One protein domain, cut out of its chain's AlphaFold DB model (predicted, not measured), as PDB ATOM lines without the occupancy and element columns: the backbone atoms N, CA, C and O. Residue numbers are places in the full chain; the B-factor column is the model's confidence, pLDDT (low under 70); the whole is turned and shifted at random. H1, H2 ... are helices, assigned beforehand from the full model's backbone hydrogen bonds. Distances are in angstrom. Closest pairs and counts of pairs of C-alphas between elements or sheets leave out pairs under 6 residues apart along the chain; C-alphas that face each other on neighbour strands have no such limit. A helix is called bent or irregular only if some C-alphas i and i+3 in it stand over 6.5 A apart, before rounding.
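Overview. This is residues 4 to 189 of the 294 residues of an uncharacterized protein of Firmicutes bacterium HGW-Firmicutes-15 (UniProt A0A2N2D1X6). Three tiers of long helices stand one beside the next: the hairpin of H5 and H6a on one side, H1 and H3 in the middle, and the single long helix H7 on the other side, meeting the middle tier over short stretches. The bent helix H6 turns a corner, and its second arm, H6b, crosses one end of the tiers from the hairpin toward the start of H7; H4 leads from H3 to the hairpin at that same end, and residues 179 to 189 of H7 stick out. The printed part has 186 residues with seven named helices, H1 to H7 in chain order, and no named strand: all helix. It is only just loose, close to compact, with a radius of gyration of the C-alphas of 19.5 A, and spans 66 by 47 by 27 A.

Arrangement. Begin with H1, residues 4 to 22, and look next at H3, residues 30 to 50, the hub, touching three helices. H1 and H3 touch, closest at the C-alphas of Met 22 and His 33, 6.1 A apart, at a shallow tilt of 23 degrees, opposite ways. H2, residues 25 to 28, is near H3. H4, residues 52 to 61, is near H5, residues 69 to 94; their closest C-alphas are those of Ile 58 and Tyr 75, 7.5 A apart. With residues 34 to 41 alone H3 touches H5, closest at the C-alphas of Ala 41 and Ile 89, 6.5 A apart, at a steep tilt of 41 degrees. By its hydrogen bonds H6, residues 109 to 148, was assigned as one helix, but it is bent: C-alphas 132 and 135 are 8.1 A apart. Its arms, H6a, residues 109 to 132, and H6b, residues 135 to 148, are about perpendicular, at 83 degrees. H5 and H6a form a helical hairpin, closest at the C-alphas of Ile 88 and His 115, 5.3 A apart. H7, residues 154 to 189, touches H1, closest at the C-alphas of Thr 7 and Thr 156, 7.5 A apart, and only just touches H3, with 3 pairs of C-alphas within 8 A, the closest those of Val 35 and Val 171, 7.0 A apart. H1, H3 and H7 are an up and down bundle, each running against the one before it. Every O i to N i+4 pair is within hydrogen-bond range in H1, H3, H4, H5, H6a and H6b, and 31 of 32 are in H7; H2 is too short for such a pair.

Along the chain. Find C-alpha 4 at (-41.115, 34.716, 0.020); from there H1 runs 27.2 A. H3 is 30.2 A long, H5 37.4 A and H6a 34.7 A. H7 starts at C-alpha 154, (-38.909, 39.880, 13.270), and runs 52.0 A to C-alpha 189 at (-68.531, 1.880, 32.853).

Size, cuts and confidence. The C-alphas farthest apart, those of Ile 66 and Val 189, are 68.9 A apart. The printed part has no cut, and the link from H5 to H6, residues 95 to 108, is long. Look at the B-factor column: 57 residues are under 70, among them 98 to 107 and 147 to 168.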
ATOM      1  N   LYS A   4     -40.317  35.750   0.697       75.75
ATOM      2  CA  LYS A   4     -41.115  34.716   0.020       75.75
ATOM      3  C   LYS A   4     -40.329  33.439  -0.292       75.75
ATOM      4  O   LYS A   4     -40.879  32.346  -0.210       75.75
ATOM      5  N   THR A   5     -39.062  33.554  -0.688       78.81
ATOM      6  CA  THR A   5     -38.214  32.387  -0.997       78.81
ATOM      7  C   THR A   5     -37.806  31.668   0.282       78.81
ATOM      8  O   THR A   5     -37.765  30.442   0.307       78.81
ATOM      9  N   LEU A   6     -37.560  32.428   1.350       78.00
ATOM     10  CA  LEU A   6     -37.244  31.889   2.667       78.00
ATOM     11  C   LEU A   6     -38.411  31.080   3.241       78.00
ATOM     12  O   LEU A   6     -38.204  29.938   3.642       78.00
ATOM     13  N   THR A   7     -39.634  31.613   3.187       79.31
ATOM     14  CA  THR A   7     -40.839  30.891   3.623       79.31
ATOM     15  C   THR A   7     -41.019  29.563   2.886       79.31
ATOM     16  O   THR A   7     -41.319  28.562   3.524       79.31
ATOM     17  N   LYS A   8     -40.788  29.528   1.566       84.81
ATOM     18  CA  LYS A   8     -40.892  28.291   0.770       84.81
ATOM     19  C   LYS A   8     -39.885  27.230   1.216       84.81
ATOM     20  O   LYS A   8     -40.271  26.099   1.458       84.81
ATOM     21  N   ILE A   9     -38.620  27.615   1.390       82.88
ATOM     22  CA  ILE A   9     -37.563  26.686   1.818       82.88
ATOM     23  C   ILE A   9     -37.855  26.122   3.211       82.88
ATOM     24  O   ILE A   9     -37.703  24.926   3.437       82.88
ATOM     25  N   ILE A  10     -38.285  26.972   4.147       81.88
ATOM     26  CA  ILE A  10     -38.665  26.534   5.494       81.88
ATOM     27  C   ILE A  10     -39.824  25.539   5.431       81.88
ATOM     28  O   ILE A  10     -39.761  24.501   6.084       81.88
ATOM     29  N   LEU A  11     -40.866  25.856   4.658       86.25
ATOM     30  CA  LEU A  11     -42.036  24.997   4.508       86.25
ATOM     31  C   LEU A  11     -41.629  23.607   4.000       86.25
ATOM     32  O   LEU A  11     -42.061  22.606   4.562       86.25
ATOM     33  N   ASP A  12     -40.741  23.550   3.008       89.06
ATOM     34  CA  ASP A  12     -40.240  22.294   2.440       89.06
ATOM     35  C   ASP A  12     -39.438  21.481   3.469       89.06
ATOM     36  O   ASP A  12     -39.630  20.271   3.583       89.06
ATOM     37  N   ILE A  13     -38.591  22.140   4.270       86.88
ATOM     38  CA  ILE A  13     -37.823  21.489   5.346       86.88
ATOM     39  C   ILE A  13     -38.760  20.914   6.414       86.88
ATOM     40  O   ILE A  13     -38.592  19.764   6.819       86.88
ATOM     41  N   VAL A  14     -39.754  21.688   6.862       87.00
ATOM     42  CA  VAL A  14     -40.718  21.246   7.881       87.00
ATOM     43  C   VAL A  14     -41.516  20.044   7.379       87.00
ATOM     44  O   VAL A  14     -41.596  19.039   8.082       87.00
ATOM     45  N   MET A  15     -42.051  20.106   6.155       90.88
ATOM     46  CA  MET A  15     -42.789  18.985   5.566       90.88
ATOM     47  C   MET A  15     -41.920  17.732   5.442       90.88
ATOM     48  O   MET A  15     -42.384  16.640   5.758       90.88
ATOM     49  N   MET A  16     -40.657  17.882   5.038       91.56
ATOM     50  CA  MET A  16     -39.728  16.759   4.914       91.56
ATOM     51  C   MET A  16     -39.442  16.095   6.267       91.56
ATOM     52  O   MET A  16     -39.477  14.871   6.369       91.56
ATOM     53  N   ILE A  17     -39.205  16.882   7.320       90.31
ATOM     54  CA  ILE A  17     -38.981  16.353   8.674       90.31
ATOM     55  C   ILE A  17     -40.231  15.627   9.185       90.31
ATOM     56  O   ILE A  17     -40.119  14.511   9.691       90.31
ATOM     57  N   LEU A  18     -41.416  16.224   9.025       90.56
ATOM     58  CA  LEU A  18     -42.674  15.594   9.433       90.56
ATOM     59  C   LEU A  18     -42.903  14.270   8.697       90.56
ATOM     60  O   LEU A  18     -43.233  13.268   9.329       90.56
ATOM     61  N   PHE A  19     -42.655  14.239   7.387       93.31
ATOM     62  CA  PHE A  19     -42.772  13.024   6.584       93.31
ATOM     63  C   PHE A  19     -41.818  11.916   7.062       93.31
ATOM     64  O   PHE A  19     -42.221  10.760   7.173       93.31
ATOM     65  N   LEU A  20     -40.569  12.262   7.400       92.88
ATOM     66  CA  LEU A  20     -39.593  11.309   7.941       92.88
ATOM     67  C   LEU A  20     -40.019  10.739   9.295       92.88
ATOM     68  O   LEU A  20     -39.864   9.544   9.520       92.88
ATOM     69  N   ILE A  21     -40.570  11.567  10.185       90.19
ATOM     70  CA  ILE A  21     -41.088  11.110  11.485       90.19
ATOM     71  C   ILE A  21     -42.252  10.133  11.280       90.19
ATOM     72  O   ILE A  21     -42.342   9.114  11.963       90.19
ATOM     73  N   MET A  22     -43.123  10.415  10.312       91.38
ATOM     74  CA  MET A  22     -44.307   9.611  10.030       91.38
ATOM     75  C   MET A  22     -44.027   8.249   9.383       91.38
ATOM     76  O   MET A  22     -44.928   7.410   9.364       91.38
ATOM     77  N   ILE A  23     -42.819   8.001   8.866       93.06
ATOM     78  CA  ILE A  23     -42.508   6.746   8.162       93.06
ATOM     79  C   ILE A  23     -42.629   5.508   9.065       93.06
ATOM     80  O   ILE A  23     -42.854   4.402   8.570       93.06
ATOM     81  N   ASP A  24     -42.501   5.696  10.383       88.44
ATOM     82  CA  ASP A  24     -42.703   4.660  11.390       88.44
ATOM     83  C   ASP A  24     -43.979   4.926  12.221       88.44
ATOM     84  O   ASP A  24     -43.934   5.601  13.261       88.44
ATOM     85  N   PRO A  25     -45.138   4.378  11.801       83.56
ATOM     86  CA  PRO A  25     -46.388   4.505  12.549       83.56
ATOM     87  C   PRO A  25     -46.346   3.805  13.916       83.56
ATOM     88  O   PRO A  25     -47.135   4.148  14.796       83.56
ATOM     89  N   LYS A  26     -45.444   2.833  14.136       83.19
ATOM     90  CA  LYS A  26     -45.360   2.120  15.422       83.19
ATOM     91  C   LYS A  26     -44.763   3.008  16.506       83.19
ATOM     92  O   LYS A  26     -45.243   2.984  17.634       83.19
ATOM     93  N   ASN A  27     -43.742   3.784  16.152       83.06
ATOM     94  CA  ASN A  27     -43.088   4.702  17.077       83.06
ATOM     95  C   ASN A  27     -43.885   6.001  17.278       83.06
ATOM     96  O   ASN A  27     -43.886   6.563  18.368       83.06
ATOM     97  N   THR A  28     -44.579   6.477  16.240       83.75
ATOM     98  CA  THR A  28     -45.425   7.678  16.350       83.75
ATOM     99  C   THR A  28     -46.755   7.399  17.049       83.75
ATOM    100  O   THR A  28     -47.259   8.271  17.745       83.75
ATOM    101  N   GLY A  29     -47.300   6.186  16.936       85.94
ATOM    102  CA  GLY A  29     -48.627   5.844  17.445       85.94
ATOM    103  C   GLY A  29     -49.736   6.259  16.472       85.94
ATOM    104  O   GLY A  29     -49.627   7.263  15.771       85.94
ATOM    105  N   MET A  30     -50.824   5.483  16.424       85.50
ATOM    106  CA  MET A  30     -51.848   5.613  15.374       85.50
ATOM    107  C   MET A  30     -52.522   6.993  15.357       85.50
ATOM    108  O   MET A  30     -52.609   7.626  14.311       85.50
ATOM    109  N   THR A  31     -52.926   7.503  16.523       84.56
ATOM    110  CA  THR A  31     -53.574   8.819  16.636       84.56
ATOM    111  C   THR A  31     -52.678   9.943  16.124       84.56
ATOM    112  O   THR A  31     -53.119  10.790  15.355       84.56
ATOM    113  N   LEU A  32     -51.400   9.941  16.512       84.12
ATOM    114  CA  LEU A  32     -50.443  10.935  16.031       84.12
ATOM    115  C   LEU A  32     -50.184  10.813  14.544       84.12
ATOM    116  O   LEU A  32     -50.093  11.832  13.868       84.12
ATOM    117  N   HIS A  33     -50.053   9.590  14.041       90.94
ATOM    118  CA  HIS A  33     -49.822   9.346  12.628       90.94
ATOM    119  C   HIS A  33     -50.952   9.942  11.776       90.94
ATOM    120  O   HIS A  33     -50.680  10.642  10.803       90.94
ATOM    121  N   GLU A  34     -52.211   9.766  12.181       89.44
ATOM    122  CA  GLU A  34     -53.358  10.340  11.467       89.44
ATOM    123  C   GLU A  34     -53.391  11.876  11.549       89.44
ATOM    124  O   GLU A  34     -53.553  12.556  10.532       89.44
ATOM    125  N   VAL A  35     -53.165  12.446  12.736       86.44
ATOM    126  CA  VAL A  35     -53.203  13.906  12.954       86.44
ATOM    127  C   VAL A  35     -52.056  14.619  12.245       86.44
ATOM    128  O   VAL A  35     -52.252  15.648  11.588       86.44
ATOM    129  N   LEU A  36     -50.843  14.077  12.355       87.69
ATOM    130  CA  LEU A  36     -49.678  14.601  11.651       87.69
ATOM    131  C   LEU A  36     -49.839  14.424  10.144       87.69
ATOM    132  O   LEU A  36     -49.500  15.344   9.402       87.69
ATOM    133  N   GLY A  37     -50.425  13.317   9.685       91.25
ATOM    134  CA  GLY A  37     -50.704  13.103   8.268       91.25
ATOM    135  C   GLY A  37     -51.665  14.123   7.684       91.25
ATOM    136  O   GLY A  37     -51.379  14.699   6.632       91.25
ATOM    137  N   LEU A  38     -52.744  14.437   8.400       89.88
ATOM    138  CA  LEU A  38     -53.667  15.492   7.992       89.88
ATOM    139  C   LEU A  38     -52.996  16.877   8.011       89.88
ATOM    140  O   LEU A  38     -53.199  17.688   7.104       89.88
ATOM    141  N   SER A  39     -52.135  17.130   8.999       87.56
ATOM    142  CA  SER A  39     -51.348  18.368   9.080       87.56
ATOM    143  C   SER A  39     -50.386  18.509   7.894       87.56
ATOM    144  O   SER A  39     -50.311  19.573   7.278       87.56
ATOM    145  N   VAL A  40     -49.688  17.433   7.517       90.81
ATOM    146  CA  VAL A  40     -48.810  17.399   6.336       90.81
ATOM    147  C   VAL A  40     -49.616  17.600   5.052       90.81
ATOM    148  O   VAL A  40     -49.172  18.349   4.182       90.81
ATOM    149  N   ALA A  41     -50.819  17.027   4.938       91.44
ATOM    150  CA  ALA A  41     -51.705  17.258   3.794       91.44
ATOM    151  C   ALA A  41     -52.086  18.747   3.642       91.44
ATOM    152  O   ALA A  41     -52.054  19.296   2.533       91.44
ATOM    153  N   ALA A  42     -52.381  19.429   4.753       87.94
ATOM    154  CA  ALA A  42     -52.662  20.864   4.760       87.94
ATOM    155  C   ALA A  42     -51.429  21.698   4.363       87.94
ATOM    156  O   ALA A  42     -51.524  22.575   3.496       87.94
ATOM    157  N   LEU A  43     -50.255  21.397   4.934       89.12
ATOM    158  CA  LEU A  43     -48.996  22.066   4.584       89.12
ATOM    159  C   LEU A  43     -48.641  21.872   3.105       89.12
ATOM    160  O   LEU A  43     -48.239  22.828   2.438       89.12
ATOM    161  N   PHE A  44     -48.849  20.669   2.568       92.06
ATOM    162  CA  PHE A  44     -48.599  20.368   1.161       92.06
ATOM    163  C   PHE A  44     -49.545  21.133   0.230       92.06
ATOM    164  O   PHE A  44     -49.120  21.691  -0.783       92.06
ATOM    165  N   THR A  45     -50.819  21.246   0.606       89.88
ATOM    166  CA  THR A  45     -51.791  22.072  -0.124       89.88
ATOM    167  C   THR A  45     -51.343  23.536  -0.160       89.88
ATOM    168  O   THR A  45     -51.316  24.163  -1.222       89.88
ATOM    169  N   PHE A  46     -50.900  24.073   0.979       88.31
ATOM    170  CA  PHE A  46     -50.353  25.427   1.051       88.31
ATOM    171  C   PHE A  46     -49.082  25.592   0.201       88.31
ATOM    172  O   PHE A  46     -48.943  26.586  -0.519       88.31
ATOM    173  N   HIS A  47     -48.187  24.600   0.203       90.56
ATOM    174  CA  HIS A  47     -46.998  24.577  -0.653       90.56
ATOM    175  C   HIS A  47     -47.363  24.686  -2.143       90.56
ATOM    176  O   HIS A  47     -46.744  25.463  -2.878       90.56
ATOM    177  N   ILE A  48     -48.390  23.961  -2.592       90.50
ATOM    178  CA  ILE A  48     -48.865  24.015  -3.981       90.50
ATOM    179  C   ILE A  48     -49.417  25.396  -4.319       90.50
ATOM    180  O   ILE A  48     -49.071  25.950  -5.363       90.50
ATOM    181  N   ILE A  49     -50.229  25.982  -3.435       88.56
ATOM    182  CA  ILE A  49     -50.805  27.321  -3.637       88.56
ATOM    183  C   ILE A  49     -49.692  28.372  -3.764       88.56
ATOM    184  O   ILE A  49     -49.697  29.184  -4.694       88.56
ATOM    185  N   LEU A  50     -48.674  28.322  -2.899       86.06
ATOM    186  CA  LEU A  50     -47.517  29.226  -2.972       86.06
ATOM    187  C   LEU A  50     -46.681  29.050  -4.249       86.06
ATOM    188  O   LEU A  50     -45.957  29.970  -4.661       86.06
ATOM    189  N   ASN A  51     -46.753  27.876  -4.868       88.62
ATOM    190  CA  ASN A  51     -46.044  27.528  -6.093       88.62
ATOM    191  C   ASN A  51     -46.985  27.387  -7.302       88.62
ATOM    192  O   ASN A  51     -46.604  26.820  -8.324       88.62
ATOM    193  N   TRP A  52     -48.183  27.982  -7.246       88.44
ATOM    194  CA  TRP A  52     -49.216  27.817  -8.272       88.44
ATOM    195  C   TRP A  52     -48.786  28.270  -9.673       88.44
ATOM    196  O   TRP A  52     -49.169  27.672 -10.676       88.44
ATOM    197  N   SER A  53     -47.949  29.307  -9.772       85.69
ATOM    198  CA  SER A  53     -47.388  29.748 -11.056       85.69
ATOM    199  C   SER A  53     -46.504  28.678 -11.701       85.69
ATOM    200  O   SER A  53     -46.570  28.473 -12.915       85.69
ATOM    201  N   TRP A  54     -45.719  27.966 -10.889       84.12
ATOM    202  CA  TRP A  54     -44.919  26.835 -11.338       84.12
ATOM    203  C   TRP A  54     -45.824  25.677 -11.761       84.12
ATOM    204  O   TRP A  54     -45.633  25.161 -12.857       84.12
ATOM    205  N   VAL A  55     -46.869  25.362 -10.985       82.75
ATOM    206  CA  VAL A  55     -47.857  24.319 -11.328       82.75
ATOM    207  C   VAL A  55     -48.526  24.608 -12.674       82.75
ATOM    208  O   VAL A  55     -48.518  23.750 -13.549       82.75
ATOM    209  N   LYS A  56     -49.008  25.838 -12.909       84.56
ATOM    210  CA  LYS A  56     -49.590  26.236 -14.208       84.56
ATOM    211  C   LYS A  56     -48.613  26.053 -15.370       84.56
ATOM    212  O   LYS A  56     -49.013  25.613 -16.446       84.56
ATOM    213  N   SER A  57     -47.351  26.430 -15.170       79.88
ATOM    214  CA  SER A  57     -46.297  26.246 -16.174       79.88
ATOM    215  C   SER A  57     -46.041  24.758 -16.437       79.88
ATOM    216  O   SER A  57     -45.900  24.335 -17.585       79.88
ATOM    217  N   ILE A  58     -46.069  23.950 -15.375       72.94
ATOM    218  CA  ILE A  58     -45.907  22.502 -15.433       72.94
ATOM    219  C   ILE A  58     -47.034  21.844 -16.226       72.94
ATOM    220  O   ILE A  58     -46.743  21.065 -17.131       72.94
ATOM    221  N   SER A  59     -48.294  22.185 -15.952       78.38
ATOM    222  CA  SER A  59     -49.449  21.572 -16.617       78.38
ATOM    223  C   SER A  59     -49.461  21.865 -18.116       78.38
ATOM    224  O   SER A  59     -49.802  20.995 -18.909       78.38
ATOM    225  N   LYS A  60     -49.025  23.066 -18.517       78.75
ATOM    226  CA  LYS A  60     -48.917  23.450 -19.934       78.75
ATOM    227  C   LYS A  60     -47.796  22.716 -20.670       78.75
ATOM    228  O   LYS A  60     -47.925  22.446 -21.857       78.75
ATOM    229  N   ASN A  61     -46.705  22.401 -19.976       72.12
ATOM    230  CA  ASN A  61     -45.527  21.771 -20.572       72.12
ATOM    231  C   ASN A  61     -45.473  20.245 -20.406       72.12
ATOM    232  O   ASN A  61     -44.555  19.633 -20.945       72.12
ATOM    233  N   LEU A  62     -46.450  19.630 -19.723       66.12
ATOM    234  CA  LEU A  62     -46.520  18.181 -19.474       66.12
ATOM    235  C   LEU A  62     -46.465  17.347 -20.758       66.12
ATOM    236  O   LEU A  62     -45.876  16.271 -20.774       66.12
ATOM    237  N   PHE A  63     -47.032  17.879 -21.839       68.81
ATOM    238  CA  PHE A  63     -47.154  17.193 -23.123       68.81
ATOM    239  C   PHE A  63     -46.213  17.738 -24.200       68.81
ATOM    240  O   PHE A  63     -46.308  17.319 -25.347       68.81
ATOM    241  N   ASN A  64     -45.298  18.654 -23.858       69.56
ATOM    242  CA  ASN A  64     -44.365  19.229 -24.825       69.56
ATOM    243  C   ASN A  64     -43.103  18.350 -24.954       69.56
ATOM    244  O   ASN A  64     -42.276  18.334 -24.038       69.56
ATOM    245  N   PRO A  65     -42.874  17.667 -26.095       64.56
ATOM    246  CA  PRO A  65     -41.708  16.797 -26.289       64.56
ATOM    247  C   PRO A  65     -40.380  17.559 -26.499       64.56
ATOM    248  O   PRO A  65     -39.332  16.938 -26.645       64.56
ATOM    249  N   ILE A  66     -40.399  18.897 -26.487       65.69
ATOM    250  CA  ILE A  66     -39.278  19.781 -26.869       65.69
ATOM    251  C   ILE A  66     -38.240  20.004 -25.741       65.69
ATOM    252  O   ILE A  66     -37.198  20.628 -25.946       65.69
ATOM    253  N   LEU A  67     -38.471  19.496 -24.526       63.16
ATOM    254  CA  LEU A  67     -37.583  19.766 -23.390       63.16
ATOM    255  C   LEU A  67     -36.300  18.915 -23.412       63.16
ATOM    256  O   LEU A  67     -36.335  17.692 -23.537       63.16
ATOM    257  N   LYS A  68     -35.152  19.574 -23.189       71.94
ATOM    258  CA  LYS A  68     -33.846  18.924 -22.974       71.94
ATOM    259  C   LYS A  68     -33.920  17.907 -21.817       71.94
ATOM    260  O   LYS A  68     -34.655  18.104 -20.847       71.94
ATOM    261  N   THR A  69     -33.094  16.858 -21.868       72.62
ATOM    262  CA  THR A  69     -33.086  15.727 -20.912       72.62
ATOM    263  C   THR A  69     -32.967  16.137 -19.441       72.62
ATOM    264  O   THR A  69     -33.664  15.579 -18.597       72.62
ATOM    265  N   LYS A  70     -32.141  17.141 -19.112       76.50
ATOM    266  CA  LYS A  70     -31.963  17.612 -17.725       76.50
ATOM    267  C   LYS A  70     -33.245  18.245 -17.146       76.50
ATOM    268  O   LYS A  70     -33.749  17.700 -16.170       76.50
ATOM    269  N   PRO A  71     -33.826  19.322 -17.723       80.06
ATOM    270  CA  PRO A  71     -35.116  19.864 -17.280       80.06
ATOM    271  C   PRO A  71     -36.247  18.834 -17.218       80.06
ATOM    272  O   PRO A  71     -37.083  18.911 -16.322       80.06
ATOM    273  N   LYS A  72     -36.253  17.856 -18.134       81.56
ATOM    274  CA  LYS A  72     -37.246  16.778 -18.142       81.56
ATOM    275  C   LYS A  72     -37.175  15.916 -16.881       81.56
ATOM    276  O   LYS A  72     -38.217  15.592 -16.330       81.56
ATOM    277  N   LEU A  73     -35.979  15.594 -16.384       84.50
ATOM    278  CA  LEU A  73     -35.840  14.838 -15.137       84.50
ATOM    279  C   LEU A  73     -36.381  15.631 -13.936       84.50
ATOM    280  O   LEU A  73     -37.149  15.086 -13.155       84.50
ATOM    281  N   PHE A  74     -36.051  16.927 -13.821       85.50
ATOM    282  CA  PHE A  74     -36.592  17.797 -12.755       85.50
ATOM    283  C   PHE A  74     -38.115  17.843 -12.787       85.50
ATOM    284  O   PHE A  74     -38.783  17.743 -11.760       85.50
ATOM    285  N   TYR A  75     -38.652  17.969 -13.994       84.12
ATOM    286  CA  TYR A  75     -40.076  17.980 -14.237       84.12
ATOM    287  C   TYR A  75     -40.742  16.664 -13.804       84.12
ATOM    288  O   TYR A  75     -41.682  16.685 -13.013       84.12
ATOM    289  N   VAL A  76     -40.236  15.523 -14.290       86.94
ATOM    290  CA  VAL A  76     -40.802  14.196 -14.011       86.94
ATOM    291  C   VAL A  76     -40.750  13.894 -12.520       86.94
ATOM    292  O   VAL A  76     -41.777  13.521 -11.961       86.94
ATOM    293  N   THR A  77     -39.613  14.122 -11.858       90.75
ATOM    294  CA  THR A  77     -39.490  13.899 -10.411       90.75
ATOM    295  C   THR A  77     -40.539  14.699  -9.641       90.75
ATOM    296  O   THR A  77     -41.209  14.142  -8.780       90.75
ATOM    297  N   ASN A  78     -40.764  15.974  -9.980       89.69
ATOM    298  CA  ASN A  78     -41.750  16.782  -9.261       89.69
ATOM    299  C   ASN A  78     -43.198  16.330  -9.518       89.69
ATOM    300  O   ASN A  78     -44.004  16.329  -8.590       89.69
ATOM    301  N   VAL A  79     -43.535  15.926 -10.748       88.69
ATOM    302  CA  VAL A  79     -44.879  15.412 -11.073       88.69
ATOM    303  C   VAL A  79     -45.140  14.076 -10.383       88.69
ATOM    304  O   VAL A  79     -46.191  13.901  -9.770       88.69
ATOM    305  N   VAL A  80     -44.182  13.147 -10.429       92.56
ATOM    306  CA  VAL A  80     -44.322  11.837  -9.781       92.56
ATOM    307  C   VAL A  80     -44.389  11.995  -8.260       92.56
ATOM    308  O   VAL A  80     -45.227  11.352  -7.629       92.56
ATOM    309  N   SER A  81     -43.595  12.892  -7.667       92.94
ATOM    310  CA  SER A  81     -43.699  13.222  -6.239       92.94
ATOM    311  C   SER A  81     -45.075  13.786  -5.884       92.94
ATOM    312  O   SER A  81     -45.672  13.347  -4.906       92.94
ATOM    313  N   PHE A  82     -45.623  14.701  -6.692       91.69
ATOM    314  CA  PHE A  82     -46.966  15.243  -6.468       91.69
ATOM    315  C   PHE A  82     -48.039  14.144  -6.485       91.69
ATOM    316  O   PHE A  82     -48.831  14.048  -5.549       91.69
ATOM    317  N   ILE A  83     -48.029  13.277  -7.502       92.88
ATOM    318  CA  ILE A  83     -48.978  12.158  -7.611       92.88
ATOM    319  C   ILE A  83     -48.819  11.183  -6.435       92.88
ATOM    320  O   ILE A  83     -49.814  10.718  -5.878       92.88
ATOM    321  N   SER A  84     -47.579  10.901  -6.027       95.75
ATOM    322  CA  SER A  84     -47.290  10.006  -4.901       95.75
ATOM    323  C   SER A  84     -47.857  10.561  -3.598       95.75
ATOM    324  O   SER A  84     -48.588   9.855  -2.910       95.75
ATOM    325  N   VAL A  85     -47.615  11.840  -3.293       95.00
ATOM    326  CA  VAL A  85     -48.160  12.494  -2.090       95.00
ATOM    327  C   VAL A  85     -49.690  12.521  -2.116       95.00
ATOM    328  O   VAL A  85     -50.315  12.193  -1.111       95.00
ATOM    329  N   MET A  86     -50.310  12.833  -3.259       94.12
ATOM    330  CA  MET A  86     -51.774  12.781  -3.400       94.12
ATOM    331  C   MET A  86     -52.328  11.374  -3.139       94.12
ATOM    332  O   MET A  86     -53.336  11.224  -2.452       94.12
ATOM    333  N   THR A  87     -51.643  10.341  -3.632       95.31
ATOM    334  CA  THR A  87     -52.025   8.939  -3.406       95.31
ATOM    335  C   THR A  87     -51.892   8.557  -1.930       95.31
ATOM    336  O   THR A  87     -52.783   7.908  -1.384       95.31
ATOM    337  N   ILE A  88     -50.819   8.986  -1.258       95.88
ATOM    338  CA  ILE A  88     -50.609   8.759   0.183       95.88
ATOM    339  C   ILE A  88     -51.718   9.431   0.996       95.88
ATOM    340  O   ILE A  88     -52.279   8.793   1.881       95.88
ATOM    341  N   ILE A  89     -52.081  10.676   0.673       94.38
ATOM    342  CA  ILE A  89     -53.161  11.399   1.362       94.38
ATOM    343  C   ILE A  89     -54.502  10.690   1.155       94.38
ATOM    344  O   ILE A  89     -55.183  10.399   2.133       94.38
ATOM    345  N   ALA A  90     -54.866  10.362  -0.090       92.75
ATOM    346  CA  ALA A  90     -56.136   9.699  -0.390       92.75
ATOM    347  C   ALA A  90     -56.247   8.339   0.317       92.75
ATOM    348  O   ALA A  90     -57.212   8.083   1.027       92.75
ATOM    349  N   THR A  91     -55.220   7.495   0.192       93.44
ATOM    350  CA  THR A  91     -55.194   6.194   0.879       93.44
ATOM    351  C   THR A  91     -55.133   6.333   2.399       93.44
ATOM    352  O   THR A  91     -55.705   5.501   3.086       93.44
ATOM    353  N   GLY A  92     -54.479   7.374   2.925       90.94
ATOM    354  CA  GLY A  92     -54.406   7.672   4.356       90.94
ATOM    355  C   GLY A  92     -55.762   8.034   4.964       90.94
ATOM    356  O   GLY A  92     -56.070   7.594   6.067       90.94
ATOM    357  N   ILE A  93     -56.587   8.784   4.226       89.00
ATOM    358  CA  ILE A  93     -57.962   9.115   4.632       89.00
ATOM    359  C   ILE A  93     -58.822   7.845   4.672       89.00
ATOM    360  O   ILE A  93     -59.520   7.621   5.653       89.00
ATOM    361  N   GLU A  94     -58.718   6.985   3.655       87.12
ATOM    362  CA  GLU A  94     -59.498   5.738   3.556       87.12
ATOM    363  C   GLU A  94     -59.136   4.686   4.621       87.12
ATOM    364  O   GLU A  94     -59.980   3.884   5.014       87.12
ATOM    365  N   ILE A  95     -57.882   4.650   5.091       86.88
ATOM    366  CA  ILE A  95     -57.431   3.700   6.131       86.88
ATOM    367  C   ILE A  95     -57.506   4.272   7.551       86.88
ATOM    368  O   ILE A  95     -57.065   3.594   8.483       86.88
ATOM    369  N   SER A  96     -57.993   5.506   7.718       83.25
ATOM    370  CA  SER A  96     -58.081   6.159   9.025       83.25
ATOM    371  C   SER A  96     -58.960   5.346   9.974       83.25
ATOM    372  O   SER A  96     -60.043   4.886   9.621       83.25
ATOM    373  N   GLN A  97     -58.459   5.145  11.189       72.69
ATOM    374  CA  GLN A  97     -59.119   4.372  12.239       72.69
ATOM    375  C   GLN A  97     -59.625   5.263  13.368       72.69
ATOM    376  O   GLN A  97     -60.465   4.825  14.148       72.69
ATOM    377  N   VAL A  98     -59.095   6.484  13.486       67.69
ATOM    378  CA  VAL A  98     -59.404   7.398  14.590       67.69
ATOM    379  C   VAL A  98     -60.210   8.599  14.101       67.69
ATOM    380  O   VAL A  98     -61.183   8.976  14.748       67.69
ATOM    381  N   LEU A  99     -59.827   9.205  12.972       66.00
ATOM    382  CA  LEU A  99     -60.478  10.419  12.456       66.00
ATOM    383  C   LEU A  99     -61.708  10.137  11.588       66.00
ATOM    384  O   LEU A  99     -62.700  10.858  11.681       66.00
ATOM    385  N   PHE A 100     -61.643   9.104  10.748       66.38
ATOM    386  CA  PHE A 100     -62.696   8.754   9.794       66.38
ATOM    387  C   PHE A 100     -63.092   7.286   9.958       66.38
ATOM    388  O   PHE A 100     -62.811   6.448   9.108       66.38
ATOM    389  N   VAL A 101     -63.749   6.964  11.075       66.75
ATOM    390  CA  VAL A 101     -64.284   5.616  11.308       66.75
ATOM    391  C   VAL A 101     -65.401   5.343  10.298       66.75
ATOM    392  O   VAL A 101     -66.505   5.869  10.420       66.75
ATOM    393  N   SER A 102     -65.118   4.534   9.276       57.88
ATOM    394  CA  SER A 102     -66.134   4.097   8.317       57.88
ATOM    395  C   SER A 102     -66.929   2.922   8.895       57.88
ATOM    396  O   SER A 102     -66.382   1.846   9.129       57.88
ATOM    397  N   GLU A 103     -68.231   3.113   9.119       54.78
ATOM    398  CA  GLU A 103     -69.119   2.126   9.758       54.78
ATOM    399  C   GLU A 103     -69.460   0.899   8.881       54.78
ATOM    400  O   GLU A 103     -70.161   0.002   9.346       54.78
ATOM    401  N   SER A 104     -69.002   0.812   7.623       48.50
ATOM    402  CA  SER A 104     -69.577  -0.152   6.656       48.50
ATOM    403  C   SER A 104     -68.605  -1.035   5.865       48.50
ATOM    404  O   SER A 104     -69.050  -1.984   5.220       48.50
ATOM    405  N   ALA A 105     -67.292  -0.819   5.937       53.66
ATOM    406  CA  ALA A 105     -66.324  -1.703   5.294       53.66
ATOM    407  C   ALA A 105     -65.056  -1.771   6.143       53.66
ATOM    408  O   ALA A 105     -64.426  -0.752   6.405       53.66
ATOM    409  N   GLY A 106     -64.683  -2.972   6.593       60.78
ATOM    410  CA  GLY A 106     -63.410  -3.171   7.284       60.78
ATOM    411  C   GLY A 106     -62.237  -2.624   6.464       60.78
ATOM    412  O   GLY A 106     -62.300  -2.566   5.235       60.78
ATOM    413  N   ILE A 107     -61.162  -2.226   7.150       68.62
ATOM    414  CA  ILE A 107     -59.970  -1.630   6.530       68.62
ATOM    415  C   ILE A 107     -59.496  -2.512   5.377       68.62
ATOM    416  O   ILE A 107     -59.091  -3.664   5.575       68.62
ATOM    417  N   SER A 108     -59.524  -1.970   4.160       79.38
ATOM    418  CA  SER A 108     -59.081  -2.726   2.998       79.38
ATOM    419  C   SER A 108     -57.558  -2.899   3.068       79.38
ATOM    420  O   SER A 108     -56.777  -1.941   3.085       79.38
ATOM    421  N   HIS A 109     -57.110  -4.154   3.123       84.69
ATOM    422  CA  HIS A 109     -55.684  -4.480   3.183       84.69
ATOM    423  C   HIS A 109     -54.918  -3.918   1.968       84.69
ATOM    424  O   HIS A 109     -53.733  -3.581   2.053       84.69
ATOM    425  N   SER A 110     -55.613  -3.760   0.838       88.56
ATOM    426  CA  SER A 110     -55.090  -3.153  -0.384       88.56
ATOM    427  C   SER A 110     -54.695  -1.691  -0.181       88.56
ATOM    428  O   SER A 110     -53.575  -1.329  -0.545       88.56
ATOM    429  N   PHE A 111     -55.538  -0.859   0.445       90.38
ATOM    430  CA  PHE A 111     -55.195   0.549   0.687       90.38
ATOM    431  C   PHE A 111     -54.008   0.687   1.636       90.38
ATOM    432  O   PHE A 111     -53.102   1.468   1.356       90.38
ATOM    433  N   VAL A 112     -53.943  -0.132   2.689       90.75
ATOM    434  CA  VAL A 112     -52.794  -0.151   3.613       90.75
ATOM    435  C   VAL A 112     -51.503  -0.526   2.879       90.75
ATOM    436  O   VAL A 112     -50.449   0.069   3.109       90.75
ATOM    437  N   THR A 113     -51.578  -1.509   1.984       93.25
ATOM    438  CA  THR A 113     -50.430  -1.955   1.188       93.25
ATOM    439  C   THR A 113     -49.960  -0.845   0.250       93.25
ATOM    440  O   THR A 113     -48.777  -0.501   0.259       93.25
ATOM    441  N   VAL A 114     -50.879  -0.233  -0.504       95.31
ATOM    442  CA  VAL A 114     -50.569   0.886  -1.409       95.31
ATOM    443  C   VAL A 114     -49.990   2.064  -0.630       95.31
ATOM    444  O   VAL A 114     -48.938   2.572  -1.008       95.31
ATOM    445  N   HIS A 115     -50.602   2.449   0.491       95.44
ATOM    446  CA  HIS A 115     -50.135   3.555   1.323       95.44
ATOM    447  C   HIS A 115     -48.674   3.364   1.760       95.44
ATOM    448  O   HIS A 115     -47.856   4.272   1.615       95.44
ATOM    449  N   LYS A 116     -48.309   2.159   2.223       94.50
ATOM    450  CA  LYS A 116     -46.938   1.838   2.659       94.50
ATOM    451  C   LYS A 116     -45.938   1.868   1.508       94.50
ATOM    452  O   LYS A 116     -44.910   2.538   1.602       94.50
ATOM    453  N   TRP A 117     -46.235   1.165   0.417       97.12
ATOM    454  CA  TRP A 117     -45.329   1.089  -0.732       97.12
ATOM    455  C   TRP A 117     -45.120   2.454  -1.384       97.12
ATOM    456  O   TRP A 117     -43.980   2.829  -1.662       97.12
ATOM    457  N   VAL A 118     -46.195   3.223  -1.571       97.31
ATOM    458  CA  VAL A 118     -46.103   4.575  -2.133       97.31
ATOM    459  C   VAL A 118     -45.356   5.506  -1.177       97.31
ATOM    460  O   VAL A 118     -44.568   6.319  -1.649       97.31
ATOM    461  N   SER A 119     -45.498   5.353   0.145       96.50
ATOM    462  CA  SER A 119     -44.722   6.133   1.125       96.50
ATOM    463  C   SER A 119     -43.217   5.877   1.027       96.50
ATOM    464  O   SER A 119     -42.443   6.833   0.938       96.50
ATOM    465  N   TYR A 120     -42.779   4.614   0.961       96.62
ATOM    466  CA  TYR A 120     -41.355   4.291   0.782       96.62
ATOM    467  C   TYR A 120     -40.819   4.743  -0.579       96.62
ATOM    468  O   TYR A 120     -39.708   5.268  -0.672       96.62
ATOM    469  N   PHE A 121     -41.618   4.594  -1.635       97.25
ATOM    470  CA  PHE A 121     -41.266   5.093  -2.959       97.25
ATOM    471  C   PHE A 121     -41.117   6.623  -2.971       97.25
ATOM    472  O   PHE A 121     -40.126   7.151  -3.477       97.25
ATOM    473  N   CYS A 122     -42.057   7.336  -2.344       96.38
ATOM    474  CA  CYS A 122     -42.035   8.790  -2.216       96.38
ATOM    475  C   CYS A 122     -40.827   9.272  -1.400       96.38
ATOM    476  O   CYS A 122     -40.196  10.262  -1.771       96.38
ATOM    477  N   LEU A 123     -40.440   8.540  -0.350       95.94
ATOM    478  CA  LEU A 123     -39.218   8.815   0.409       95.94
ATOM    479  C   LEU A 123     -37.968   8.757  -0.486       95.94
ATOM    480  O   LEU A 123     -37.131   9.664  -0.452       95.94
ATOM    481  N   GLY A 124     -37.865   7.727  -1.331       95.75
ATOM    482  CA  GLY A 124     -36.796   7.614  -2.325       95.75
ATOM    483  C   GLY A 124     -36.795   8.777  -3.326       95.75
ATOM    484  O   GLY A 124     -35.743   9.366  -3.595       95.75
ATOM    485  N   LEU A 125     -37.973   9.167  -3.828       95.19
ATOM    486  CA  LEU A 125     -38.123  10.315  -4.730       95.19
ATOM    487  C   LEU A 125     -37.691  11.633  -4.092       95.19
ATOM    488  O   LEU A 125     -37.056  12.448  -4.764       95.19
ATOM    489  N   PHE A 126     -37.984  11.850  -2.811       94.12
ATOM    490  CA  PHE A 126     -37.517  13.040  -2.106       94.12
ATOM    491  C   PHE A 126     -35.992  13.064  -1.961       94.12
ATOM    492  O   PHE A 126     -35.384  14.124  -2.121       94.12
ATOM    493  N   GLY A 127     -35.352  11.909  -1.754       93.50
ATOM    494  CA  GLY A 127     -33.892  11.795  -1.802       93.50
ATOM    495  C   GLY A 127     -33.321  12.210  -3.163       93.50
ATOM    496  O   GLY A 127     -32.420  13.049  -3.235       93.50
ATOM    497  N   VAL A 128     -33.900  11.699  -4.255       92.94
ATOM    498  CA  VAL A 128     -33.529  12.099  -5.625       92.94
ATOM    499  C   VAL A 128     -33.743  13.599  -5.838       92.94
ATOM    500  O   VAL A 128     -32.858  14.281  -6.356       92.94
ATOM    501  N   HIS A 129     -34.879  14.136  -5.391       91.06
ATOM    502  CA  HIS A 129     -35.195  15.560  -5.472       91.06
ATOM    503  C   HIS A 129     -34.141  16.421  -4.750       91.06
ATOM    504  O   HIS A 129     -33.640  17.389  -5.326       91.06
ATOM    505  N   ILE A 130     -33.725  16.036  -3.539       91.56
ATOM    506  CA  ILE A 130     -32.666  16.728  -2.787       91.56
ATOM    507  C   ILE A 130     -31.343  16.715  -3.556       91.56
ATOM    508  O   ILE A 130     -30.724  17.767  -3.723       91.56
ATOM    509  N   ILE A 131     -30.913  15.551  -4.053       91.25
ATOM    510  CA  ILE A 131     -29.643  15.414  -4.788       91.25
ATOM    511  C   ILE A 131     -29.654  16.299  -6.040       91.25
ATOM    512  O   ILE A 131     -28.688  17.012  -6.322       91.25
ATOM    513  N   MET A 132     -30.770  16.316  -6.768       88.31
ATOM    514  CA  MET A 132     -30.927  17.140  -7.966       88.31
ATOM    515  C   MET A 132     -30.844  18.643  -7.667       88.31
ATOM    516  O   MET A 132     -30.323  19.409  -8.482       88.31
ATOM    517  N   HIS A 133     -31.308  19.069  -6.491       86.81
ATOM    518  CA  HIS A 133     -31.289  20.464  -6.051       86.81
ATOM    519  C   HIS A 133     -30.124  20.813  -5.107       86.81
ATOM    520  O   HIS A 133     -30.050  21.941  -4.617       86.81
ATOM    521  N   TRP A 134     -29.157  19.911  -4.912       90.62
ATOM    522  CA  TRP A 134     -28.101  20.016  -3.895       90.62
ATOM    523  C   TRP A 134     -27.328  21.344  -3.904       90.62
ATOM    524  O   TRP A 134     -27.148  21.983  -2.867       90.62
ATOM    525  N   ARG A 135     -26.937  21.829  -5.093       85.88
ATOM    526  CA  ARG A 135     -26.223  23.115  -5.242       85.88
ATOM    527  C   ARG A 135     -27.068  24.310  -4.792       85.88
ATOM    528  O   ARG A 135     -26.535  25.262  -4.231       85.88
ATOM    529  N   PHE A 136     -28.376  24.274  -5.045       84.50
ATOM    530  CA  PHE A 136     -29.294  25.312  -4.581       84.50
ATOM    531  C   PHE A 136     -29.483  25.232  -3.065       84.50
ATOM    532  O   PHE A 136     -29.440  26.265  -2.401       84.50
ATOM    533  N   ILE A 137     -29.618  24.017  -2.523       84.12
ATOM    534  CA  ILE A 137     -29.822  23.769  -1.091       84.12
ATOM    535  C   ILE A 137     -28.638  24.283  -0.271       84.12
ATOM    536  O   ILE A 137     -28.858  25.059   0.654       84.12
ATOM    537  N   ILE A 138     -27.392  23.955  -0.632       85.31
ATOM    538  CA  ILE A 138     -26.207  24.458   0.092       85.31
ATOM    539  C   ILE A 138     -26.193  25.991   0.105       85.31
ATOM    540  O   ILE A 138     -26.041  26.615   1.156       85.31
ATOM    541  N   ASN A 139     -26.421  26.616  -1.051       84.44
ATOM    542  CA  ASN A 139     -26.424  28.073  -1.159       84.44
ATOM    543  C   ASN A 139     -27.579  28.713  -0.372       84.44
ATOM    544  O   ASN A 139     -27.427  29.817   0.153       84.44
ATOM    545  N   ALA A 140     -28.729  28.045  -0.297       78.62
ATOM    546  CA  ALA A 140     -29.867  28.464   0.508       78.62
ATOM    547  C   ALA A 140     -29.585  28.318   2.010       78.62
ATOM    548  O   ALA A 140     -29.861  29.249   2.764       78.62
ATOM    549  N   MET A 141     -28.980  27.207   2.437       79.50
ATOM    550  CA  MET A 141     -28.626  26.949   3.833       79.50
ATOM    551  C   MET A 141     -27.593  27.946   4.350       79.50
ATOM    552  O   MET A 141     -27.802  28.537   5.404       79.50
ATOM    553  N   LEU A 142     -26.530  28.217   3.590       81.94
ATOM    554  CA  LEU A 142     -25.528  29.227   3.958       81.94
ATOM    555  C   LEU A 142     -26.167  30.606   4.174       81.94
ATOM    556  O   LEU A 142     -25.846  31.314   5.128       81.94
ATOM    557  N   LYS A 143     -27.126  30.973   3.316       74.19
ATOM    558  CA  LYS A 143     -27.879  32.229   3.438       74.19
ATOM    559  C   LYS A 143     -28.868  32.213   4.602       74.19
ATOM    560  O   LYS A 143     -29.055  33.253   5.223       74.19
ATOM    561  N   LEU A 144     -29.487  31.071   4.899       72.00
ATOM    562  CA  LEU A 144     -30.368  30.893   6.054       72.00
ATOM    563  C   LEU A 144     -29.585  31.058   7.360       72.00
ATOM    564  O   LEU A 144     -29.990  31.852   8.201       72.00
ATOM    565  N   PHE A 145     -28.436  30.393   7.498       76.19
ATOM    566  CA  PHE A 145     -27.555  30.546   8.659       76.19
ATOM    567  C   PHE A 145     -27.057  31.988   8.821       76.19
ATOM    568  O   PHE A 145     -27.043  32.509   9.934       76.19
ATOM    569  N   ALA A 146     -26.715  32.665   7.720       74.38
ATOM    570  CA  ALA A 146     -26.357  34.082   7.758       74.38
ATOM    571  C   ALA A 146     -27.537  34.982   8.181       74.38
ATOM    572  O   ALA A 146     -27.340  35.930   8.937       74.38
ATOM    573  N   ALA A 147     -28.762  34.681   7.735       66.25
ATOM    574  CA  ALA A 147     -29.965  35.438   8.086       66.25
ATOM    575  C   ALA A 147     -30.410  35.215   9.542       66.25
ATOM    576  O   ALA A 147     -30.839  36.165  10.187       66.25
ATOM    577  N   LEU A 148     -30.258  33.999  10.076       65.94
ATOM    578  CA  LEU A 148     -30.501  33.680  11.491       65.94
ATOM    579  C   LEU A 148     -29.540  34.426  12.431       65.94
ATOM    580  O   LEU A 148     -29.861  34.646  13.593       65.94
ATOM    581  N   LYS A 149     -28.371  34.833  11.925       67.50
ATOM    582  CA  LYS A 149     -27.363  35.596  12.669       67.50
ATOM    583  C   LYS A 149     -27.599  37.114  12.635       67.50
ATOM    584  O   LYS A 149     -26.950  37.841  13.381       67.50
ATOM    585  N   ALA A 150     -28.508  37.606  11.789       60.62
ATOM    586  CA  ALA A 150     -28.823  39.028  11.671       60.62
ATOM    587  C   ALA A 150     -30.037  39.413  12.550       60.62
ATOM    588  O   ALA A 150     -31.037  38.695  12.554       60.62
ATOM    589  N   PRO A 151     -30.027  40.574  13.235       55.00
ATOM    590  CA  PRO A 151     -31.093  40.990  14.158       55.00
ATOM    591  C   PRO A 151     -32.421  41.398  13.482       55.00
ATOM    592  O   PRO A 151     -33.378  41.744  14.165       55.00
ATOM    593  N   ALA A 152     -32.542  41.317  12.151       55.97
ATOM    594  CA  ALA A 152     -33.779  41.601  11.405       55.97
ATOM    595  C   ALA A 152     -34.795  40.432  11.439       55.97
ATOM    596  O   ALA A 152     -35.607  40.255  10.529       55.97
ATOM    597  N   LEU A 153     -34.744  39.635  12.509       56.47
ATOM    598  CA  LEU A 153     -35.415  38.352  12.720       56.47
ATOM    599  C   LEU A 153     -36.913  38.485  13.056       56.47
ATOM    600  O   LEU A 153     -37.533  37.535  13.508       56.47
ATOM    601  N   GLY A 154     -37.521  39.656  12.868       60.12
ATOM    602  CA  GLY A 154     -38.909  39.880  13.270       60.12
ATOM    603  C   GLY A 154     -39.893  39.071  12.427       60.12
ATOM    604  O   GLY A 154     -40.656  38.265  12.936       60.12
ATOM    605  N   LYS A 155     -39.874  39.240  11.103       60.06
ATOM    606  CA  LYS A 155     -40.965  38.745  10.240       60.06
ATOM    607  C   LYS A 155     -40.886  37.244   9.957       60.06
ATOM    608  O   LYS A 155     -41.906  36.572   9.867       60.06
ATOM    609  N   THR A 156     -39.679  36.703   9.842       55.84
ATOM    610  CA  THR A 156     -39.437  35.284   9.552       55.84
ATOM    611  C   THR A 156     -39.567  34.399  10.780       55.84
ATOM    612  O   THR A 156     -40.130  33.315  10.654       55.84
ATOM    613  N   ALA A 157     -39.152  34.863  11.965       59.12
ATOM    614  CA  ALA A 157     -39.452  34.156  13.210       59.12
ATOM    615  C   ALA A 157     -40.947  34.188  13.537       59.12
ATOM    616  O   ALA A 157     -41.453  33.205  14.061       59.12
ATOM    617  N   ILE A 158     -41.669  35.254  13.167       60.94
ATOM    618  CA  ILE A 158     -43.133  35.287  13.294       60.94
ATOM    619  C   ILE A 158     -43.781  34.224  12.403       60.94
ATOM    620  O   ILE A 158     -44.660  33.527  12.881       60.94
ATOM    621  N   VAL A 159     -43.343  34.033  11.153       61.41
ATOM    622  CA  VAL A 159     -43.906  32.983  10.276       61.41
ATOM    623  C   VAL A 159     -43.517  31.573  10.738       61.41
ATOM    624  O   VAL A 159     -44.352  30.673  10.723       61.41
ATOM    625  N   LEU A 160     -42.270  31.367  11.184       59.25
ATOM    626  CA  LEU A 160     -41.854  30.093  11.786       59.25
ATOM    627  C   LEU A 160     -42.680  29.798  13.039       59.25
ATOM    628  O   LEU A 160     -43.197  28.699  13.206       59.25
ATOM    629  N   GLY A 161     -42.820  30.814  13.889       61.56
ATOM    630  CA  GLY A 161     -43.575  30.776  15.124       61.56
ATOM    631  C   GLY A 161     -45.043  30.493  14.861       61.56
ATOM    632  O   GLY A 161     -45.577  29.593  15.478       61.56
ATOM    633  N   THR A 162     -45.696  31.156  13.908       64.00
ATOM    634  CA  THR A 162     -47.118  30.916  13.625       64.00
ATOM    635  C   THR A 162     -47.379  29.556  12.995       64.00
ATOM    636  O   THR A 162     -48.393  28.948  13.316       64.00
ATOM    637  N   VAL A 163     -46.483  29.033  12.153       64.50
ATOM    638  CA  VAL A 163     -46.638  27.682  11.587       64.50
ATOM    639  C   VAL A 163     -46.392  26.615  12.655       64.50
ATOM    640  O   VAL A 163     -47.202  25.706  12.798       64.50
ATOM    641  N   VAL A 164     -45.327  26.739  13.449       66.94
ATOM    642  CA  VAL A 164     -45.010  25.782  14.525       66.94
ATOM    643  C   VAL A 164     -46.043  25.845  15.648       66.94
ATOM    644  O   VAL A 164     -46.460  24.809  16.150       66.94
ATOM    645  N   LEU A 165     -46.498  27.041  16.017       68.31
ATOM    646  CA  LEU A 165     -47.516  27.251  17.044       68.31
ATOM    647  C   LEU A 165     -48.902  26.879  16.510       68.31
ATOM    648  O   LEU A 165     -49.674  26.301  17.251       68.31
ATOM    649  N   GLY A 166     -49.204  27.086  15.227       68.50
ATOM    650  CA  GLY A 166     -50.442  26.609  14.599       68.50
ATOM    651  C   GLY A 166     -50.514  25.083  14.513       68.50
ATOM    652  O   GLY A 166     -51.524  24.497  14.894       68.50
ATOM    653  N   VAL A 167     -49.429  24.428  14.088       67.62
ATOM    654  CA  VAL A 167     -49.325  22.958  14.074       67.62
ATOM    655  C   VAL A 167     -49.323  22.410  15.503       67.62
ATOM    656  O   VAL A 167     -50.056  21.474  15.793       67.62
ATOM    657  N   GLY A 168     -48.569  23.014  16.423       67.56
ATOM    658  CA  GLY A 168     -48.493  22.594  17.823       67.56
ATOM    659  C   GLY A 168     -49.795  22.804  18.602       67.56
ATOM    660  O   GLY A 168     -50.198  21.922  19.353       67.56
ATOM    661  N   LEU A 169     -50.485  23.930  18.397       73.12
ATOM    662  CA  LEU A 169     -51.800  24.214  18.981       73.12
ATOM    663  C   LEU A 169     -52.868  23.307  18.363       73.12
ATOM    664  O   LEU A 169     -53.689  22.771  19.095       73.12
ATOM    665  N   GLY A 170     -52.828  23.074  17.047       68.56
ATOM    666  CA  GLY A 170     -53.716  22.124  16.373       68.56
ATOM    667  C   GLY A 170     -53.553  20.704  16.916       68.56
ATOM    668  O   GLY A 170     -54.535  20.081  17.304       68.56
ATOM    669  N   VAL A 171     -52.311  20.230  17.040       68.69
ATOM    670  CA  VAL A 171     -51.988  18.929  17.642       68.69
ATOM    671  C   VAL A 171     -52.420  18.886  19.114       68.69
ATOM    672  O   VAL A 171     -53.100  17.950  19.516       68.69
ATOM    673  N   GLY A 172     -52.098  19.904  19.918       68.38
ATOM    674  CA  GLY A 172     -52.408  19.949  21.352       68.38
ATOM    675  C   GLY A 172     -53.903  20.047  21.686       68.38
ATOM    676  O   GLY A 172     -54.371  19.346  22.582       68.38
ATOM    677  N   LEU A 173     -54.665  20.872  20.957       72.81
ATOM    678  CA  LEU A 173     -56.124  20.974  21.106       72.81
ATOM    679  C   LEU A 173     -56.828  19.692  20.657       72.81
ATOM    680  O   LEU A 173     -57.833  19.287  21.237       72.81
ATOM    681  N   PHE A 174     -56.281  19.031  19.643       65.19
ATOM    682  CA  PHE A 174     -56.823  17.769  19.175       65.19
ATOM    683  C   PHE A 174     -56.532  16.618  20.154       65.19
ATOM    684  O   PHE A 174     -57.417  15.823  20.478       65.19
ATOM    685  N   TYR A 175     -55.324  16.580  20.724       67.81
ATOM    686  CA  TYR A 175     -54.978  15.665  21.812       67.81
ATOM    687  C   TYR A 175     -55.884  15.818  23.032       67.81
ATOM    688  O   TYR A 175     -56.301  14.814  23.613       67.81
ATOM    689  N   SER A 176     -56.198  17.054  23.429       67.38
ATOM    690  CA  SER A 176     -57.066  17.291  24.581       67.38
ATOM    691  C   SER A 176     -58.513  16.864  24.313       67.38
ATOM    692  O   SER A 176     -59.144  16.315  25.214       67.38
ATOM    693  N   GLN A 177     -59.027  16.999  23.085       65.69
ATOM    694  CA  GLN A 177     -60.355  16.488  22.710       65.69
ATOM    695  C   GLN A 177     -60.455  14.955  22.750       65.69
ATOM    696  O   GLN A 177     -61.436  14.428  23.283       65.69
ATOM    697  N   ILE A 178     -59.442  14.231  22.260       60.34
ATOM    698  CA  ILE A 178     -59.415  12.756  22.318       60.34
ATOM    699  C   ILE A 178     -59.235  12.250  23.758       60.34
ATOM    700  O   ILE A 178     -59.914  11.318  24.196       60.34
ATOM    701  N   ALA A 179     -58.359  12.885  24.542       59.41
ATOM    702  CA  ALA A 179     -58.172  12.513  25.945       59.41
ATOM    703  C   ALA A 179     -59.469  12.685  26.760       59.41
ATOM    704  O   ALA A 179     -59.796  11.839  27.590       59.41
ATOM    705  N   SER A 180     -60.242  13.738  26.469       56.41
ATOM    706  CA  SER A 180     -61.531  14.023  27.121       56.41
ATOM    707  C   SER A 180     -62.630  13.011  26.775       56.41
ATOM    708  O   SER A 180     -63.514  12.757  27.587       56.41
ATOM    709  N   SER A 181     -62.596  12.428  25.573       52.19
ATOM    710  CA  SER A 181     -63.568  11.408  25.151       52.19
ATOM    711  C   SER A 181     -63.248  10.031  25.741       52.19
ATOM    712  O   SER A 181     -64.159   9.258  26.024       52.19
ATOM    713  N   THR A 182     -61.975   9.758  26.036       52.25
ATOM    714  CA  THR A 182     -61.540   8.490  26.650       52.25
ATOM    715  C   THR A 182     -61.862   8.431  28.152       52.25
ATOM    716  O   THR A 182     -62.234   7.382  28.677       52.25
ATOM    717  N   THR A 183     -61.759   9.558  28.866       48.53
ATOM    718  CA  THR A 183     -62.109   9.628  30.299       48.53
ATOM    719  C   THR A 183     -63.618   9.607  30.543       48.53
ATOM    720  O   THR A 183     -64.052   9.112  31.580       48.53
ATOM    721  N   ALA A 184     -64.423  10.074  29.582       47.31
ATOM    722  CA  ALA A 184     -65.880  10.023  29.665       47.31
ATOM    723  C   ALA A 184     -66.437   8.586  29.606       47.31
ATOM    724  O   ALA A 184     -67.417   8.293  30.291       47.31
ATOM    725  N   ASP A 185     -65.805   7.680  28.850       46.28
ATOM    726  CA  ASP A 185     -66.243   6.277  28.744       46.28
ATOM    727  C   ASP A 185     -65.817   5.432  29.957       46.28
ATOM    728  O   ASP A 185     -66.594   4.627  30.478       46.28
ATOM    729  N   ALA A 186     -64.615   5.678  30.496       48.97
ATOM    730  CA  ALA A 186     -64.133   5.013  31.711       48.97
ATOM    731  C   ALA A 186     -65.014   5.321  32.939       48.97
ATOM    732  O   ALA A 186     -65.212   4.466  33.807       48.97
ATOM    733  N   ASP A 187     -65.585   6.526  32.993       46.38
ATOM    734  CA  ASP A 187     -66.449   6.966  34.089       46.38
ATOM    735  C   ASP A 187     -67.927   6.563  33.894       46.38
ATOM    736  O   ASP A 187     -68.719   6.606  34.841       46.38
ATOM    737  N   ARG A 188     -68.294   6.114  32.680       49.12
ATOM    738  CA  ARG A 188     -69.615   5.556  32.352       49.12
ATOM    739  C   ARG A 188     -69.700   4.070  32.706       49.12
ATOM    740  O   ARG A 188     -70.666   3.668  33.348       49.12
ATOM    741  N   VAL A 189     -68.649   3.293  32.424       49.44
ATOM    742  CA  VAL A 189     -68.531   1.880  32.853       49.44
ATOM    743  C   VAL A 189     -68.494   1.753  34.382       49.44
ATOM    744  O   VAL A 189     -68.982   0.775  34.943       49.44
TER     745      VAL A 189